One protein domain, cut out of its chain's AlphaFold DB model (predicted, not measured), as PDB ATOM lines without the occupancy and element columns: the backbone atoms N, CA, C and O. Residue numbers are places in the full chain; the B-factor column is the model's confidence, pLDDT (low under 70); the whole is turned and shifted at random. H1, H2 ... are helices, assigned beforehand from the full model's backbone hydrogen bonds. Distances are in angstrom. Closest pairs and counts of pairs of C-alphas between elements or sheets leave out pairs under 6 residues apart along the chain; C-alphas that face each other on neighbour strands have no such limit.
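Overview. This is residues 30 to 83 of the 1083 residues of an uncharacterized protein of Leucoagaricus sp. SymC.cos (UniProt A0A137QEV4). Three helices stand with their centres in a small triangle: H2 and the longest helix, H3, make a helical hairpin, and the short helix H1 packs on residues 74 to 79 of H3. The long link of residues 36 to 47 crosses from the end of H1 to the start of H2 on the side away from H3. The printed part has 54 residues with three named helices, in the order H1, H2, H3, and no named strand; the class is all helix, with 33 of the 54 residues in the helices. The whole is compact, with a radius of gyration of the C-alphas of 10.5 A, and its C-alphas span 28 by 20 by 17 A along their three main axes.

Arrangement. H1, residues 30 to 35, comes first and runs the same way as H2, residues 48 to 58, at a shallow tilt of 21 degrees. These two are close but not clearly touching, their closest C-alphas being those of Val 30 and Thr 48, 7.8 A apart. H2 touches H3, residues 66 to 81, and the closest C-alphas are those of Ala 56 and Phe 68, 7.1 A apart. H2 and H3 run opposite ways at a shallow tilt of 28 degrees and form a helical hairpin. H3 also touches H1, with its residues 74 to 79 alone; the closest C-alphas are those of Val 30 and Ala 78, 5.1 A apart. H1 and H3 run opposite ways at a steep tilt of 49 degrees. In H1, H2 and H3 every O i to N i+4 pair is within hydrogen-bond range.

Along the chain. H1 runs from Val 30, with its C-alpha at (-61.010, -37.596, 158.832), to Glu 35, and measures 8.8 A from first to last C-alpha. H2 runs from Thr 48, with its C-alpha at (-68.739, -38.058, 159.608), to Gln 58, and measures 15.3 A. H3 runs from Pro 66 to Gln 81, measures 22.6 A, and ends with C-alpha 81 at (-57.685, -45.080, 159.066).

Size, cuts and confidence. The two C-alphas farthest apart are those of Arg 60 and Phe 83, at 29.9 A, while the first and last printed C-alphas, of Val 30 and Phe 83, are 10.9 A apart. The printed part has no cut. The link from H1 to H2 is long, with 12 residues, and the link from H2 to H3 is short, with 7 residues. The mean pLDDT of the printed part is 84.5, and no printed residue is under 70.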
ATOM      1  N   VAL A  30     -59.676 -38.109 159.181       85.00
ATOM      2  CA  VAL A  30     -61.010 -37.596 158.832       85.00
ATOM      3  C   VAL A  30     -60.983 -36.072 158.753       85.00
ATOM      4  O   VAL A  30     -61.514 -35.490 157.807       85.00
ATOM      5  N   ARG A  31     -60.321 -35.418 159.714       85.31
ATOM      6  CA  ARG A  31     -60.132 -33.964 159.710       85.31
ATOM      7  C   ARG A  31     -59.285 -33.527 158.515       85.31
ATOM      8  O   ARG A  31     -59.670 -32.587 157.831       85.31
ATOM      9  N   GLU A  32     -58.188 -34.229 158.226       85.12
ATOM     10  CA  GLU A  32     -57.333 -33.926 157.072       85.12
ATOM     11  C   GLU A  32     -58.101 -34.043 155.746       85.12
ATOM     12  O   GLU A  32     -57.953 -33.185 154.879       85.12
ATOM     13  N   TYR A  33     -58.974 -35.047 155.593       89.19
ATOM     14  CA  TYR A  33     -59.836 -35.157 154.415       89.19
ATOM     15  C   TYR A  33     -60.715 -33.908 154.223       89.19
ATOM     16  O   TYR A  33     -60.812 -33.392 153.109       89.19
ATOM     17  N   PHE A  34     -61.348 -33.405 155.289       87.00
ATOM     18  CA  PHE A  34     -62.207 -32.221 155.203       87.00
ATOM     19  C   PHE A  34     -61.412 -30.912 155.047       87.00
ATOM     20  O   PHE A  34     -61.850 -30.039 154.302       87.00
ATOM     21  N   GLU A  35     -60.220 -30.795 155.645       83.50
ATOM     22  CA  GLU A  35     -59.314 -29.642 155.476       83.50
ATOM     23  C   GLU A  35     -58.804 -29.471 154.025       83.50
ATOM     24  O   GLU A  35     -58.359 -28.384 153.660       83.50
ATOM     25  N   ARG A  36     -58.930 -30.491 153.159       85.38
ATOM     26  CA  ARG A  36     -58.657 -30.387 151.706       85.38
ATOM     27  C   ARG A  36     -59.715 -29.588 150.928       85.38
ATOM     28  O   ARG A  36     -59.537 -29.370 149.731       85.38
ATOM     29  N   TYR A  37     -60.800 -29.151 151.571       84.69
ATOM     30  CA  TYR A  37     -61.851 -28.324 150.974       84.69
ATOM     31  C   TYR A  37     -61.859 -26.937 151.643       84.69
ATOM     32  O   TYR A  37     -62.515 -26.778 152.671       84.69
ATOM     33  N   PRO A  38     -61.179 -25.912 151.082       78.62
ATOM     34  CA  PRO A  38     -60.922 -24.641 151.777       78.62
ATOM     35  C   PRO A  38     -62.165 -23.859 152.226       78.62
ATOM     36  O   PRO A  38     -62.076 -22.992 153.088       78.62
ATOM     37  N   THR A  39     -63.327 -24.148 151.638       81.50
ATOM     38  CA  THR A  39     -64.613 -23.515 151.957       81.50
ATOM     39  C   THR A  39     -65.457 -24.301 152.967       81.50
ATOM     40  O   THR A  39     -66.532 -23.834 153.346       81.50
ATOM     41  N   PHE A  40     -65.022 -25.489 153.404       88.06
ATOM     42  CA  PHE A  40     -65.786 -26.363 154.295       88.06
ATOM     43  C   PHE A  40     -65.304 -26.271 155.750       88.06
ATOM     44  O   PHE A  40     -64.180 -26.645 156.080       88.06
ATOM     45  N   VAL A  41     -66.191 -25.842 156.651       86.12
ATOM     46  CA  VAL A  41     -65.907 -25.800 158.094       86.12
ATOM     47  C   VAL A  41     -66.183 -27.168 158.725       86.12
ATOM     48  O   VAL A  41     -67.339 -27.540 158.962       86.12
ATOM     49  N   TYR A  42     -65.106 -27.907 159.005       85.75
ATOM     50  CA  TYR A  42     -65.118 -29.156 159.773       85.75
ATOM     51  C   TYR A  42     -65.651 -28.928 161.194       85.75
ATOM     52  O   TYR A  42     -65.186 -28.025 161.891       85.75
ATOM     53  N   ASN A  43     -66.594 -29.762 161.638       84.88
ATOM     54  CA  ASN A  43     -67.184 -29.678 162.974       84.88
ATOM     55  C   ASN A  43     -66.977 -30.999 163.747       84.88
ATOM     56  O   ASN A  43     -67.657 -31.980 163.445       84.88
ATOM     57  N   PRO A  44     -66.091 -31.059 164.760       79.44
ATOM     58  CA  PRO A  44     -65.772 -32.304 165.460       79.44
ATOM     59  C   PRO A  44     -66.928 -32.907 166.279       79.44
ATOM     60  O   PRO A  44     -66.815 -34.068 166.667       79.44
ATOM     61  N   SER A  45     -68.019 -32.171 166.541       78.31
ATOM     62  CA  SER A  45     -69.210 -32.706 167.225       78.31
ATOM     63  C   SER A  45     -70.237 -33.351 166.281       78.31
ATOM     64  O   SER A  45     -71.151 -34.035 166.738       78.31
ATOM     65  N   GLU A  46     -70.093 -33.191 164.960       82.81
ATOM     66  CA  GLU A  46     -70.958 -33.841 163.971       82.81
ATOM     67  C   GLU A  46     -70.387 -35.182 163.497       82.81
ATOM     68  O   GLU A  46     -69.202 -35.312 163.186       82.81
ATOM     69  N   SER A  47     -71.260 -36.179 163.333       87.00
ATOM     70  CA  SER A  47     -70.868 -37.469 162.765       87.00
ATOM     71  C   SER A  47     -70.393 -37.331 161.312       87.00
ATOM     72  O   SER A  47     -70.962 -36.576 160.518       87.00
ATOM     73  N   THR A  48     -69.370 -38.104 160.938       87.44
ATOM     74  CA  THR A  48     -68.739 -38.058 159.608       87.44
ATOM     75  C   THR A  48     -69.729 -38.103 158.428       87.44
ATOM     76  O   THR A  48     -69.528 -37.344 157.479       87.44
ATOM     77  N   PRO A  49     -70.825 -38.897 158.457       88.00
ATOM     78  CA  PRO A  49     -71.836 -38.870 157.398       88.00
ATOM     79  C   PRO A  49     -72.554 -37.517 157.264       88.00
ATOM     80  O   PRO A  49     -72.722 -37.040 156.147       88.00
ATOM     81  N   ARG A  50     -72.918 -36.853 158.375       86.31
ATOM     82  CA  ARG A  50     -73.561 -35.522 158.338       86.31
ATOM     83  C   ARG A  50     -72.614 -34.448 157.801       86.31
ATOM     84  O   ARG A  50     -73.027 -33.613 156.997       86.31
ATOM     85  N   GLN A  51     -71.337 -34.515 158.179       89.94
ATOM     86  CA  GLN A  51     -70.304 -33.632 157.633       89.94
ATOM     87  C   GLN A  51     -70.107 -33.855 156.124       89.94
ATOM     88  O   GLN A  51     -70.020 -32.891 155.362       89.94
ATOM     89  N   PHE A  52     -70.125 -35.110 155.660       92.56
ATOM     90  CA  PHE A  52     -70.073 -35.423 154.231       92.56
ATOM     91  C   PHE A  52     -71.313 -34.937 153.466       92.56
ATOM     92  O   PHE A  52     -71.166 -34.359 152.392       92.56
ATOM     93  N   ASP A  53     -72.520 -35.089 154.019       87.38
ATOM     94  CA  ASP A  53     -73.746 -34.569 153.398       87.38
ATOM     95  C   ASP A  53     -73.726 -33.038 153.281       87.38
ATOM     96  O   ASP A  53     -74.131 -32.493 152.250       87.38
ATOM     97  N   ARG A  54     -73.207 -32.324 154.293       91.12
ATOM     98  CA  ARG A  54     -72.963 -30.873 154.210       91.12
ATOM     99  C   ARG A  54     -71.977 -30.538 153.086       91.12
ATOM    100  O   ARG A  54     -72.289 -29.685 152.255       91.12
ATOM    101  N   LEU A  55     -70.841 -31.238 153.009       89.31
ATOM    102  CA  LEU A  55     -69.829 -31.047 151.961       89.31
ATOM    103  C   LEU A  55     -70.401 -31.303 150.554       89.31
ATOM    104  O   LEU A  55     -70.174 -30.510 149.638       89.31
ATOM    105  N   ALA A  56     -71.173 -32.378 150.380       89.19
ATOM    106  CA  ALA A  56     -71.793 -32.744 149.111       89.19
ATOM    107  C   ALA A  56     -72.858 -31.726 148.667       89.19
ATOM    108  O   ALA A  56     -72.900 -31.362 147.489       89.19
ATOM    109  N   ARG A  57     -73.670 -31.206 149.602       87.00
ATOM    110  CA  ARG A  57     -74.625 -30.112 149.342       87.00
ATOM    111  C   ARG A  57     -73.905 -28.824 148.941       87.00
ATOM    112  O   ARG A  57     -74.264 -28.231 147.925       87.00
ATOM    113  N   GLN A  58     -72.867 -28.428 149.683       88.50
ATOM    114  CA  GLN A  58     -72.083 -27.217 149.416       88.50
ATOM    115  C   GLN A  58     -71.421 -27.256 148.030       88.50
ATOM    116  O   GLN A  58     -71.540 -26.307 147.259       88.50
ATOM    117  N   ASN A  59     -70.809 -28.386 147.668       85.12
ATOM    118  CA  ASN A  59     -70.187 -28.592 146.356       85.12
ATOM    119  C   ASN A  59     -71.185 -29.001 145.248       85.12
ATOM    120  O   ASN A  59     -70.776 -29.330 144.133       85.12
ATOM    121  N   ARG A  60     -72.498 -28.987 145.539       86.19
ATOM    122  CA  ARG A  60     -73.602 -29.330 144.620       86.19
ATOM    123  C   ARG A  60     -73.445 -30.698 143.932       86.19
ATOM    124  O   ARG A  60     -73.874 -30.870 142.790       86.19
ATOM    125  N   TRP A  61     -72.834 -31.677 144.602       88.19
ATOM    126  CA  TRP A  61     -72.623 -33.020 144.055       88.19
ATOM    127  C   TRP A  61     -73.942 -33.811 144.021       88.19
ATOM    128  O   TRP A  61     -74.521 -34.056 145.080       88.19
ATOM    129  N   PRO A  62     -74.424 -34.263 142.846       81.50
ATOM    130  CA  PRO A  62     -75.613 -35.106 142.783       81.50
ATOM    131  C   PRO A  62     -75.351 -36.462 143.445       81.50
ATOM    132  O   PRO A  62     -74.303 -37.077 143.218       81.50
ATOM    133  N   ILE A  63     -76.320 -36.951 144.223       78.25
ATOM    134  CA  ILE A  63     -76.249 -38.270 144.862       78.25
ATOM    135  C   ILE A  63     -76.004 -39.332 143.783       78.25
ATOM    136  O   ILE A  63     -76.696 -39.387 142.767       78.25
ATOM    137  N   GLY A  64     -74.977 -40.158 143.984       75.56
ATOM    138  CA  GLY A  64     -74.603 -41.218 143.047       75.56
ATOM    139  C   GLY A  64     -73.801 -40.779 141.812       75.56
ATOM    140  O   GLY A  64     -73.431 -41.656 141.027       75.56
ATOM    141  N   ALA A  65     -73.466 -39.493 141.639       84.44
ATOM    142  CA  ALA A  65     -72.529 -39.041 140.601       84.44
ATOM    143  C   ALA A  65     -71.093 -39.569 140.848       84.44
ATOM    144  O   ALA A  65     -70.742 -39.837 141.999       84.44
ATOM    145  N   PRO A  66     -70.214 -39.671 139.826       77.56
ATOM    146  CA  PRO A  66     -68.859 -40.210 139.999       77.56
ATOM    147  C   PRO A  66     -68.047 -39.508 141.098       77.56
ATOM    148  O   PRO A  66     -67.505 -40.176 141.976       77.56
ATOM    149  N   ARG A  67     -68.051 -38.164 141.127       75.12
ATOM    150  CA  ARG A  67     -67.384 -37.373 142.182       75.12
ATOM    151  C   ARG A  67     -67.948 -37.665 143.580       75.12
ATOM    152  O   ARG A  67     -67.171 -37.845 144.508       75.12
ATOM    153  N   PHE A  68     -69.271 -37.804 143.717       88.31
ATOM    154  CA  PHE A  68     -69.921 -38.179 144.982       88.31
ATOM    155  C   PHE A  68     -69.482 -39.575 145.456       88.31
ATOM    156  O   PHE A  68     -69.164 -39.750 146.628       88.31
ATOM    157  N   ARG A  69     -69.414 -40.566 144.551       82.44
ATOM    158  CA  ARG A  69     -68.975 -41.935 144.886       82.44
ATOM    159  C   ARG A  69     -67.510 -41.985 145.326       82.44
ATOM    160  O   ARG A  69     -67.214 -42.628 146.327       82.44
ATOM    161  N   VAL A  70     -66.616 -41.301 144.604       86.06
ATOM    162  CA  VAL A  70     -65.177 -41.247 144.930       86.06
ATOM    163  C   VAL A  70     -64.946 -40.537 146.264       86.06
ATOM    164  O   VAL A  70     -64.266 -41.084 147.130       86.06
ATOM    165  N   ALA A  71     -65.573 -39.378 146.476       84.25
ATOM    166  CA  ALA A  71     -65.472 -38.631 147.726       84.25
ATOM    167  C   ALA A  71     -66.013 -39.440 148.926       84.25
ATOM    168  O   ALA A  71     -65.363 -39.529 149.966       84.25
ATOM    169  N   LEU A  72     -67.152 -40.130 148.765       89.25
ATOM    170  CA  LEU A  72     -67.707 -41.017 149.796       89.25
ATOM    171  C   LEU A  72     -66.787 -42.211 150.104       89.25
ATOM    172  O   LEU A  72     -66.690 -42.629 151.257       89.25
ATOM    173  N   ALA A  73     -66.107 -42.768 149.097       86.75
ATOM    174  CA  ALA A  73     -65.122 -43.829 149.300       86.75
ATOM    175  C   ALA A  73     -63.891 -43.319 150.070       86.75
ATOM    176  O   ALA A  73     -63.461 -43.965 151.022       86.75
ATOM    177  N   GLN A  74     -63.377 -42.134 149.726       85.38
ATOM    178  CA  GLN A  74     -62.243 -41.512 150.415       85.38
ATOM    179  C   GLN A  74     -62.569 -41.166 151.879       85.38
ATOM    180  O   GLN A  74     -61.770 -41.478 152.758       85.38
ATOM    181  N   VAL A  75     -63.767 -40.641 152.174       88.62
ATOM    182  CA  VAL A  75     -64.237 -40.442 153.561       88.62
ATOM    183  C   VAL A  75     -64.311 -41.758 154.332       88.62
ATOM    184  O   VAL A  75     -63.913 -41.810 155.495       88.62
ATOM    185  N   LYS A  76     -64.800 -42.837 153.708       86.81
ATOM    186  CA  LYS A  76     -64.847 -44.162 154.346       86.81
ATOM    187  C   LYS A  76     -63.444 -44.689 154.656       86.81
ATOM    188  O   LYS A  76     -63.233 -45.157 155.768       86.81
ATOM    189  N   VAL A  77     -62.484 -44.544 153.738       81.69
ATOM    190  CA  VAL A  77     -61.074 -44.908 153.982       81.69
ATOM    191  C   VAL A  77     -60.475 -44.072 155.116       81.69
ATOM    192  O   VAL A  77     -59.951 -44.652 156.060       81.69
ATOM    193  N   ALA A  78     -60.641 -42.746 155.113       81.50
ATOM    194  CA  ALA A  78     -60.170 -41.880 156.202       81.50
ATOM    195  C   ALA A  78     -60.818 -42.224 157.561       81.50
ATOM    196  O   ALA A  78     -60.167 -42.182 158.604       81.50
ATOM    197  N   THR A  79     -62.095 -42.626 157.554       85.94
ATOM    198  CA  THR A  79     -62.803 -43.091 158.760       85.94
ATOM    199  C   THR A  79     -62.244 -44.423 159.261       85.94
ATOM    200  O   THR A  79     -62.099 -44.593 160.466       85.94
ATOM    201  N   LEU A  80     -61.885 -45.352 158.367       82.69
ATOM    202  CA  LEU A  80     -61.228 -46.613 158.732       82.69
ATOM    203  C   LEU A  80     -59.796 -46.383 159.239       82.69
ATOM    204  O   LEU A  80     -59.419 -46.977 160.244       82.69
ATOM    205  N   GLN A  81     -59.042 -45.459 158.637       75.88
ATOM    206  CA  GLN A  81     -57.685 -45.080 159.066       75.88
ATOM    207  C   GLN A  81     -57.620 -44.504 160.490       75.88
ATOM    208  O   GLN A  81     -56.579 -44.581 161.140       75.88
ATOM    209  N   ARG A  82     -58.736 -43.973 161.012       76.75
ATOM    210  CA  ARG A  82     -58.872 -43.550 162.417       76.75
ATOM    211  C   ARG A  82     -58.941 -44.729 163.407       76.75
ATOM    212  O   ARG A  82     -58.744 -44.513 164.602       76.75
ATOM    213  N   PHE A  83     -59.180 -45.955 162.930       73.12
ATOM    214  CA  PHE A  83     -59.185 -47.189 163.729       73.12
ATOM    215  C   PHE A  83     -58.029 -48.142 163.372       73.12
ATOM    216  O   PHE A  83     -57.474 -48.767 164.273       73.12
TER     217      PHE A  83